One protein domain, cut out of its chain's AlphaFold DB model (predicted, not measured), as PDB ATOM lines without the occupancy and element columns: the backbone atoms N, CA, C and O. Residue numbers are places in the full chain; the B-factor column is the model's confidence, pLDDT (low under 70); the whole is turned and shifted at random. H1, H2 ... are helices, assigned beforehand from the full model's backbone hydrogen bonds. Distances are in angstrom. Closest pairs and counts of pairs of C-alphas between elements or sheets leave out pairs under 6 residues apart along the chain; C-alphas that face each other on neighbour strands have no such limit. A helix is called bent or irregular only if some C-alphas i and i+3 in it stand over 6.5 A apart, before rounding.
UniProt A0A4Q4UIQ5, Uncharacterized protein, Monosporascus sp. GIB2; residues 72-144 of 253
ATOM      1  N   ARG A  72     184.050 202.790 130.787       62.53
ATOM      2  CA  ARG A  72     183.877 203.988 129.945       62.53
ATOM      3  C   ARG A  72     182.872 204.984 130.551       62.53
ATOM      4  O   ARG A  72     181.805 205.215 129.987       62.53
ATOM      5  N   ARG A  73     183.161 205.519 131.740       66.38
ATOM      6  CA  ARG A  73     182.247 206.384 132.513       66.38
ATOM      7  C   ARG A  73     182.743 207.831 132.511       66.38
ATOM      8  O   ARG A  73     183.878 208.089 132.888       66.38
ATOM      9  N   GLY A  74     181.886 208.766 132.100       64.50
ATOM     10  CA  GLY A  74     182.245 210.185 131.991       64.50
ATOM     11  C   GLY A  74     182.268 210.941 133.324       64.50
ATOM     12  O   GLY A  74     183.147 211.765 133.559       64.50
ATOM     13  N   LEU A  75     181.308 210.673 134.212       74.06
ATOM     14  CA  LEU A  75     181.168 211.389 135.483       74.06
ATOM     15  C   LEU A  75     180.517 210.492 136.550       74.06
ATOM     16  O   LEU A  75     179.382 210.707 136.974       74.06
ATOM     17  N   GLU A  76     181.209 209.420 136.939       72.25
ATOM     18  CA  GLU A  76     180.737 208.535 138.008       72.25
ATOM     19  C   GLU A  76     181.070 209.094 139.396       72.25
ATOM     20  O   GLU A  76     182.172 209.568 139.641       72.25
ATOM     21  N   GLY A  77     180.117 208.990 140.327       73.06
ATOM     22  CA  GLY A  77     180.361 209.290 141.738       73.06
ATOM     23  C   GLY A  77     180.508 210.777 142.063       73.06
ATOM     24  O   GLY A  77     180.916 211.086 143.181       73.06
ATOM     25  N   GLN A  78     180.156 211.678 141.137       76.50
ATOM     26  CA  GLN A  78     180.143 213.123 141.372       76.50
ATOM     27  C   GLN A  78     179.401 213.451 142.668       76.50
ATOM     28  O   GLN A  78     178.234 213.094 142.841       76.50
ATOM     29  N   GLN A  79     180.100 214.129 143.573       81.94
ATOM     30  CA  GLN A  79     179.501 214.660 144.788       81.94
ATOM     31  C   GLN A  79     178.828 215.989 144.464       81.94
ATOM     32  O   GLN A  79     179.398 216.815 143.755       81.94
ATOM     33  N   VAL A  80     177.627 216.185 144.999       77.00
ATOM     34  CA  VAL A  80     176.953 217.484 144.976       77.00
ATOM     35  C   VAL A  80     177.544 218.328 146.098       77.00
ATOM     36  O   VAL A  80     177.481 217.928 147.263       77.00
ATOM     37  N   VAL A  81     178.114 219.485 145.768       82.19
ATOM     38  CA  VAL A  81     178.615 220.437 146.768       82.19
ATOM     39  C   VAL A  81     177.542 221.458 147.135       82.19
ATOM     40  O   VAL A  81     176.630 221.740 146.360       82.19
ATOM     41  N   TRP A  82     177.642 222.045 148.332       83.81
ATOM     42  CA  TRP A  82     176.579 222.898 148.879       83.81
ATOM     43  C   TRP A  82     176.170 224.049 147.941       83.81
ATOM     44  O   TRP A  82     174.979 224.314 147.799       83.81
ATOM     45  N   GLY A  83     177.141 224.674 147.261       87.81
ATOM     46  CA  GLY A  83     176.926 225.784 146.321       87.81
ATOM     47  C   GLY A  83     176.340 225.404 144.953       87.81
ATOM     48  O   GLY A  83     176.118 226.289 144.132       87.81
ATOM     49  N   GLU A  84     176.082 224.120 144.684       83.69
ATOM     50  CA  GLU A  84     175.331 223.676 143.495       83.69
ATOM     51  C   GLU A  84     173.813 223.652 143.736       83.69
ATOM     52  O   GLU A  84     173.034 223.376 142.814       83.69
ATOM     53  N   GLN A  85     173.385 223.944 144.965       81.25
ATOM     54  CA  GLN A  85     171.984 224.093 145.331       81.25
ATOM     55  C   GLN A  85     171.500 225.529 145.117       81.25
ATOM     56  O   GLN A  85     172.283 226.478 145.169       81.25
ATOM     57  N   ASP A  86     170.196 225.690 144.921       79.50
ATOM     58  CA  ASP A  86     169.532 226.993 144.938       79.50
ATOM     59  C   ASP A  86     168.667 227.193 146.195       79.50
ATOM     60  O   ASP A  86     168.607 226.352 147.098       79.50
ATOM     61  N   SER A  87     167.985 228.340 146.266       76.50
ATOM     62  CA  SER A  87     167.098 228.712 147.374       76.50
ATOM     63  C   SER A  87     165.925 227.752 147.593       76.50
ATOM     64  O   SER A  87     165.289 227.820 148.643       76.50
ATOM     65  N   PHE A  88     165.633 226.852 146.646       57.16
ATOM     66  CA  PHE A  88     164.593 225.834 146.783       57.16
ATOM     67  C   PHE A  88     165.105 224.540 147.434       57.16
ATOM     68  O   PHE A  88     164.347 223.576 147.504       57.16
ATOM     69  N   GLN A  89     166.352 224.506 147.927       72.25
ATOM     70  CA  GLN A  89     166.981 223.359 148.608       72.25
ATOM     71  C   GLN A  89     167.137 222.099 147.736       72.25
ATOM     72  O   GLN A  89     167.126 220.971 148.228       72.25
ATOM     73  N   HIS A  90     167.326 222.292 146.430       72.25
ATOM     74  CA  HIS A  90     167.655 221.231 145.477       72.25
ATOM     75  C   HIS A  90     168.853 221.654 144.622       72.25
ATOM     76  O   HIS A  90     169.193 222.835 144.569       72.25
ATOM     77  N   VAL A  91     169.487 220.700 143.930       76.00
ATOM     78  CA  VAL A  91     170.490 221.014 142.900       76.00
ATOM     79  C   VAL A  91     169.827 221.854 141.817       76.00
ATOM     80  O   VAL A  91     168.826 221.431 141.241       76.00
ATOM     81  N   ASN A  92     170.399 223.018 141.516       86.00
ATOM     82  CA  ASN A  92     169.829 223.894 140.503       86.00
ATOM     83  C   ASN A  92     169.807 223.208 139.129       86.00
ATOM     84  O   ASN A  92     170.786 222.582 138.716       86.00
ATOM     85  N   ASN A  93     168.715 223.384 138.382       77.94
ATOM     86  CA  ASN A  93     168.506 222.757 137.074       77.94
ATOM     87  C   ASN A  93     169.686 222.967 136.099       77.94
ATOM     88  O   ASN A  93     170.068 222.035 135.391       77.94
ATOM     89  N   ALA A  94     170.337 224.137 136.109       84.56
ATOM     90  CA  ALA A  94     171.496 224.404 135.251       84.56
ATOM     91  C   ALA A  94     172.716 223.508 135.562       84.56
ATOM     92  O   ALA A  94     173.506 223.215 134.661       84.56
ATOM     93  N   ASN A  95     172.868 223.025 136.799       84.38
ATOM     94  CA  ASN A  95     173.979 222.147 137.175       84.38
ATOM     95  C   ASN A  95     173.848 220.743 136.566       84.38
ATOM     96  O   ASN A  95     174.860 220.158 136.196       84.38
ATOM     97  N   TYR A  96     172.634 220.245 136.306       76.25
ATOM     98  CA  TYR A  96     172.452 218.993 135.555       76.25
ATOM     99  C   TYR A  96     172.988 219.085 134.116       76.25
ATOM    100  O   TYR A  96     173.568 218.123 133.613       76.25
ATOM    101  N   ILE A  97     172.845 220.247 133.466       81.25
ATOM    102  CA  ILE A  97     173.427 220.501 132.138       81.25
ATOM    103  C   ILE A  97     174.958 220.500 132.215       81.25
ATOM    104  O   ILE A  97     175.605 219.876 131.372       81.25
ATOM    105  N   ARG A  98     175.536 221.121 133.254       83.56
ATOM    106  CA  ARG A  98     176.989 221.112 133.511       83.56
ATOM    107  C   ARG A  98     177.516 219.696 133.756       83.56
ATOM    108  O   ARG A  98     178.506 219.311 133.147       83.56
ATOM    109  N   TYR A  99     176.820 218.876 134.546       79.94
ATOM    110  CA  TYR A  99     177.183 217.468 134.747       79.94
ATOM    111  C   TYR A  99     177.139 216.667 133.436       79.94
ATOM    112  O   TYR A  99     178.050 215.885 133.159       79.94
ATOM    113  N   ALA A 100     176.111 216.868 132.604       71.12
ATOM    114  CA  ALA A 100     176.001 216.208 131.302       71.12
ATOM    115  C   ALA A 100     177.122 216.637 130.335       71.12
ATOM    116  O   ALA A 100     177.654 215.807 129.595       71.12
ATOM    117  N   GLU A 101     177.513 217.912 130.363       82.56
ATOM    118  CA  GLU A 101     178.654 218.440 129.618       82.56
ATOM    119  C   GLU A 101     179.981 217.829 130.080       82.56
ATOM    120  O   GLU A 101     180.681 217.232 129.259       82.56
ATOM    121  N   SER A 102     180.300 217.904 131.376       83.12
ATOM    122  CA  SER A 102     181.536 217.337 131.934       83.12
ATOM    123  C   SER A 102     181.627 215.832 131.679       83.12
ATOM    124  O   SER A 102     182.664 215.343 131.233       83.12
ATOM    125  N   SER A 103     180.521 215.101 131.866       77.44
ATOM    126  CA  SER A 103     180.443 213.671 131.559       77.44
ATOM    127  C   SER A 103     180.759 213.383 130.092       77.44
ATOM    128  O   SER A 103     181.575 212.511 129.803       77.44
ATOM    129  N   ARG A 104     180.193 214.151 129.154       82.25
ATOM    130  CA  ARG A 104     180.450 213.995 127.715       82.25
ATOM    131  C   ARG A 104     181.912 214.278 127.350       82.25
ATOM    132  O   ARG A 104     182.501 213.482 126.623       82.25
ATOM    133  N   VAL A 105     182.500 215.368 127.853       83.25
ATOM    134  CA  VAL A 105     183.914 215.729 127.610       83.25
ATOM    135  C   VAL A 105     184.843 214.616 128.105       83.25
ATOM    136  O   VAL A 105     185.686 214.120 127.353       83.25
ATOM    137  N   ASN A 106     184.648 214.181 129.350       83.25
ATOM    138  CA  ASN A 106     185.432 213.114 129.966       83.25
ATOM    139  C   ASN A 106     185.264 211.785 129.217       83.25
ATOM    140  O   ASN A 106     186.243 211.088 128.978       83.25
ATOM    141  N   TRP A 107     184.040 211.441 128.808       78.94
ATOM    142  CA  TRP A 107     183.747 210.198 128.091       78.94
ATOM    143  C   TRP A 107     184.454 210.124 126.733       78.94
ATOM    144  O   TRP A 107     185.079 209.110 126.428       78.94
ATOM    145  N   ILE A 108     184.417 211.210 125.952       73.69
ATOM    146  CA  ILE A 108     185.087 211.299 124.644       73.69
ATOM    147  C   ILE A 108     186.608 211.214 124.814       73.69
ATOM    148  O   ILE A 108     187.267 210.405 124.164       73.69
ATOM    149  N   THR A 109     187.170 212.007 125.729       82.88
ATOM    150  CA  THR A 109     188.625 212.037 125.956       82.88
ATOM    151  C   THR A 109     189.169 210.725 126.536       82.88
ATOM    152  O   THR A 109     190.323 210.383 126.277       82.88
ATOM    153  N   HIS A 110     188.345 209.936 127.238       81.19
ATOM    154  CA  HIS A 110     188.725 208.614 127.751       81.19
ATOM    155  C   HIS A 110     189.078 207.610 126.638       81.19
ATOM    156  O   HIS A 110     189.901 206.716 126.858       81.19
ATOM    157  N   PHE A 111     188.522 207.757 125.426       77.94
ATOM    158  CA  PHE A 111     188.848 206.867 124.305       77.94
ATOM    159  C   PHE A 111     190.320 206.928 123.893       77.94
ATOM    160  O   PHE A 111     190.848 205.907 123.460       77.94
ATOM    161  N   ALA A 112     191.028 208.030 124.162       84.19
ATOM    162  CA  ALA A 112     192.473 208.135 123.947       84.19
ATOM    163  C   ALA A 112     193.305 207.100 124.741       84.19
ATOM    164  O   ALA A 112     194.435 206.790 124.369       84.19
ATOM    165  N   GLY A 113     192.775 206.568 125.850       81.69
ATOM    166  CA  GLY A 113     193.419 205.490 126.610       81.69
ATOM    167  C   GLY A 113     193.193 204.091 126.020       81.69
ATOM    168  O   GLY A 113     193.975 203.178 126.305       81.69
ATOM    169  N   ILE A 114     192.140 203.942 125.207       79.75
ATOM    170  CA  ILE A 114     191.651 202.688 124.617       79.75
ATOM    171  C   ILE A 114     192.187 202.545 123.185       79.75
ATOM    172  O   ILE A 114     192.876 201.577 122.875       79.75
ATOM    173  N   ASP A 115     191.924 203.540 122.340       80.25
ATOM    174  CA  ASP A 115     192.434 203.665 120.974       80.25
ATOM    175  C   ASP A 115     193.743 204.464 120.990       80.25
ATOM    176  O   ASP A 115     193.812 205.645 120.641       80.25
ATOM    177  N   ARG A 116     194.798 203.817 121.500       86.62
ATOM    178  CA  ARG A 116     196.106 204.455 121.696       86.62
ATOM    179  C   ARG A 116     196.767 204.996 120.418       86.62
ATOM    180  O   ARG A 116     197.430 206.026 120.544       86.62
ATOM    181  N   PRO A 117     196.632 204.371 119.228       89.81
ATOM    182  CA  PRO A 117     197.175 204.928 117.989       89.81
ATOM    183  C   PRO A 117     196.650 206.331 117.657       89.81
ATOM    184  O   PRO A 117     197.441 207.158 117.221       89.81
ATOM    185  N   HIS A 118     195.374 206.619 117.944       86.88
ATOM    186  CA  HIS A 118     194.722 207.912 117.666       86.88
ATOM    187  C   HIS A 118     194.519 208.765 118.934       86.88
ATOM    188  O   HIS A 118     193.585 209.564 119.053       86.88
ATOM    189  N   ALA A 119     195.354 208.552 119.956       85.81
ATOM    190  CA  ALA A 119     195.143 209.135 121.280       85.81
ATOM    191  C   ALA A 119     195.236 210.669 121.312       85.81
ATOM    192  O   ALA A 119     194.730 211.289 122.251       85.81
ATOM    193  N   ASN A 120     195.908 211.289 120.341       86.81
ATOM    194  CA  ASN A 120     196.005 212.745 120.263       86.81
ATOM    195  C   ASN A 120     194.731 213.323 119.646       86.81
ATOM    196  O   ASN A 120     194.127 214.220 120.227       86.81
ATOM    197  N   GLU A 121     194.265 212.718 118.562       84.62
ATOM    198  CA  GLU A 121     193.049 213.041 117.829       84.62
ATOM    199  C   GLU A 121     191.823 212.968 118.752       84.62
ATOM    200  O   GLU A 121     191.069 213.937 118.856       84.62
ATOM    201  N   TRP A 122     191.688 211.891 119.541       81.50
ATOM    202  CA  TRP A 122     190.632 211.759 120.558       81.50
ATOM    203  C   TRP A 122     190.639 212.870 121.619       81.50
ATOM    204  O   TRP A 122     189.579 213.242 122.126       81.50
ATOM    205  N   ARG A 123     191.814 213.412 121.970       85.38
ATOM    206  CA  ARG A 123     191.926 214.551 122.899       85.38
ATOM    207  C   ARG A 123     191.634 215.881 122.207       85.38
ATOM    208  O   ARG A 123     191.032 216.757 122.824       85.38
ATOM    209  N   GLU A 124     192.025 216.034 120.945       85.50
ATOM    210  CA  GLU A 124     191.829 217.267 120.181       85.50
ATOM    211  C   GLU A 124     190.369 217.515 119.783       85.50
ATOM    212  O   GLU A 124     189.988 218.684 119.703       85.50
ATOM    213  N   LEU A 125     189.532 216.470 119.681       69.31
ATOM    214  CA  LEU A 125     188.079 216.570 119.447       69.31
ATOM    215  C   LEU A 125     187.335 217.515 120.412       69.31
ATOM    216  O   LEU A 125     186.277 218.033 120.057       69.31
ATOM    217  N   MET A 126     187.858 217.746 121.621       80.88
ATOM    218  CA  MET A 126     187.274 218.669 122.609       80.88
ATOM    219  C   MET A 126     188.036 220.004 122.710       80.88
ATOM    220  O   MET A 126     187.950 220.703 123.720       80.88
ATOM    221  N   THR A 127     188.795 220.370 121.673       81.56
ATOM    222  CA  THR A 127     189.625 221.585 121.604       81.56
ATOM    223  C   THR A 127     189.423 222.322 120.269       81.56
ATOM    224  O   THR A 127     188.978 221.712 119.300       81.56
ATOM    225  N   PRO A 128     189.801 223.608 120.152       77.69
ATOM    226  CA  PRO A 128     189.738 224.337 118.882       77.69
ATOM    227  C   PRO A 128     190.928 224.058 117.936       77.69
ATOM    228  O   PRO A 128     191.135 224.817 116.994       77.69
ATOM    229  N   LYS A 129     191.759 223.033 118.193       76.88
ATOM    230  CA  LYS A 129     193.017 222.801 117.451       76.88
ATOM    231  C   LYS A 129     192.852 222.089 116.104       76.88
ATOM    232  O   LYS A 129     193.756 222.163 115.280       76.88
ATOM    233  N   GLY A 130     191.728 221.410 115.887       68.44
ATOM    234  CA  GLY A 130     191.482 220.588 114.703       68.44
ATOM    235  C   GLY A 130     189.989 220.349 114.482       68.44
ATOM    236  O   GLY A 130     189.165 221.217 114.770       68.44
ATOM    237  N   VAL A 131     189.625 219.165 113.982       71.88
ATOM    238  CA  VAL A 131     188.217 218.740 113.927       71.88
ATOM    239  C   VAL A 131     187.698 218.603 115.360       71.88
ATOM    240  O   VAL A 131     188.286 217.875 116.153       71.88
ATOM    241  N   GLY A 132     186.612 219.304 115.691       68.25
ATOM    242  CA  GLY A 132     186.097 219.402 117.057       68.25
ATOM    243  C   GLY A 132     184.588 219.185 117.168       68.25
ATOM    244  O   GLY A 132     183.836 219.368 116.209       68.25
ATOM    245  N   LEU A 133     184.138 218.800 118.362       61.66
ATOM    246  CA  LEU A 133     182.746 218.487 118.674       61.66
ATOM    247  C   LEU A 133     182.079 219.652 119.415       61.66
ATOM    248  O   LEU A 133     182.382 219.927 120.575       61.66
ATOM    249  N   ILE A 134     181.118 220.307 118.758       74.38
ATOM    250  CA  ILE A 134     180.315 221.394 119.335       74.38
ATOM    251  C   ILE A 134     178.876 220.941 119.617       74.38
ATOM    252  O   ILE A 134     178.231 220.276 118.803       74.38
ATOM    253  N   MET A 135     178.348 221.304 120.788       79.38
ATOM    254  CA  MET A 135     176.983 220.961 121.191       79.38
ATOM    255  C   MET A 135     175.966 221.849 120.459       79.38
ATOM    256  O   MET A 135     175.762 223.002 120.827       79.38
ATOM    257  N   LYS A 136     175.298 221.298 119.437       73.19
ATOM    258  CA  LYS A 136     174.253 222.001 118.667       73.19
ATOM    259  C   LYS A 136     172.976 222.265 119.478       73.19
ATOM    260  O   LYS A 136     172.336 223.296 119.301       73.19
ATOM    261  N   SER A 137     172.580 221.321 120.326       75.81
ATOM    262  CA  SER A 137     171.424 221.439 121.215       75.81
ATOM    263  C   SER A 137     171.543 220.460 122.383       75.81
ATOM    264  O   SER A 137     172.255 219.457 122.304       75.81
ATOM    265  N   ILE A 138     170.828 220.750 123.469       74.69
ATOM    266  CA  ILE A 138     170.617 219.830 124.585       74.69
ATOM    267  C   ILE A 138     169.196 220.019 125.118       74.69
ATOM    268  O   ILE A 138     168.722 221.146 125.254       74.69
ATOM    269  N   LYS A 139     168.507 218.910 125.393       74.12
ATOM    270  CA  LYS A 139     167.192 218.883 126.037       74.12
ATOM    271  C   LYS A 139     167.342 218.135 127.356       74.12
ATOM    272  O   LYS A 139     167.867 217.025 127.361       74.12
ATOM    273  N   ALA A 140     166.875 218.729 128.446       58.03
ATOM    274  CA  ALA A 140     166.774 218.073 129.743       58.03
ATOM    275  C   ALA A 140     165.314 218.085 130.203       58.03
ATOM    276  O   ALA A 140     164.630 219.100 130.090       58.03
ATOM    277  N   GLU A 141     164.850 216.947 130.710       59.78
ATOM    278  CA  GLU A 141     163.502 216.771 131.251       59.78
ATOM    279  C   GLU A 141     163.623 216.476 132.748       59.78
ATOM    280  O   GLU A 141     163.961 215.364 133.158       59.78
ATOM    281  N   TYR A 142     163.398 217.499 133.571       59.00
ATOM    282  CA  TYR A 142     163.557 217.419 135.022       59.00
ATOM    283  C   TYR A 142     162.359 216.699 135.646       59.00
ATOM    284  O   TYR A 142     161.248 217.221 135.671       59.00
ATOM    285  N   LYS A 143     162.577 215.485 136.161       48.12
ATOM    286  CA  LYS A 143     161.519 214.651 136.751       48.12
ATOM    287  C   LYS A 143     161.331 214.916 138.249       48.12
ATOM    288  O   LYS A 143     161.552 214.044 139.083       48.12
ATOM    289  N   ILE A 144     160.838 216.113 138.565       44.53
ATOM    290  CA  ILE A 144     159.886 216.312 139.671       44.53
ATOM    291  C   ILE A 144     158.549 216.685 139.038       44.53
ATOM    292  O   ILE A 144     158.493 217.534 138.154       44.53
TER     293      ILE A 144
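What this domain is: This is residues 72 to 144 of the 253 residues of an uncharacterized protein of Monosporascus sp. GIB2 (UniProt A0A4Q4UIQ5). One long helix, H1, makes the long axis of a loose model, and the short helix H2 folds back at its last turns as a helical hairpin. Two long stretches with no named element run along H1 on different sides: residues 72 to 92 lead to its first residue, and residues 125 to 144 run back from H2 toward that same end. The printed part has 73 residues with two named helices, H1 then H2, and no named strand; the class is all helix, though under half of the residues, 30 of 73, are in named elements. The whole is loose, with a radius of gyration of the C-alphas of 15.2 A, and elongated, spanning 48 by 26 by 20 A.

Where its parts are: Find C-alpha 93 at (168.506, 222.757, 137.074); from there H1, residues 93 to 113, runs 32.1 A to C-alpha 113 at (193.419, 205.490, 126.610). Next look at H2, residues 116 to 124, which runs 13.6 A and ends with C-alpha 124 at (191.829, 217.267, 120.181). H2 is irregular: C-alphas 117 and 120 are 8.2 A apart.

How they stand to each other: H1 touches H2 with residues 108 to 113 alone; look at Ala 112 and Ala 119, whose C-alphas are the closest, 3.9 A apart. The two run opposite ways at a shallow tilt of 33 degrees, only just short of steep. O i to N i+4 pairs within hydrogen-bond range number 13 of 17 in H1 and 2 of 5 in H2, where 4 of 6 O i to N i+3 pairs are within range.

The domain as a whole: The C-alphas farthest apart, those of Ser 87 and Pro 117, are 48.3 A apart. The printed part has no cut, and the link from H1 to H2 is tight. Mean pLDDT of the printed part is 76.6; look for values under 70 at residues 72 to 74, 88, 125, 130, 132 to 133 and 140 to 144.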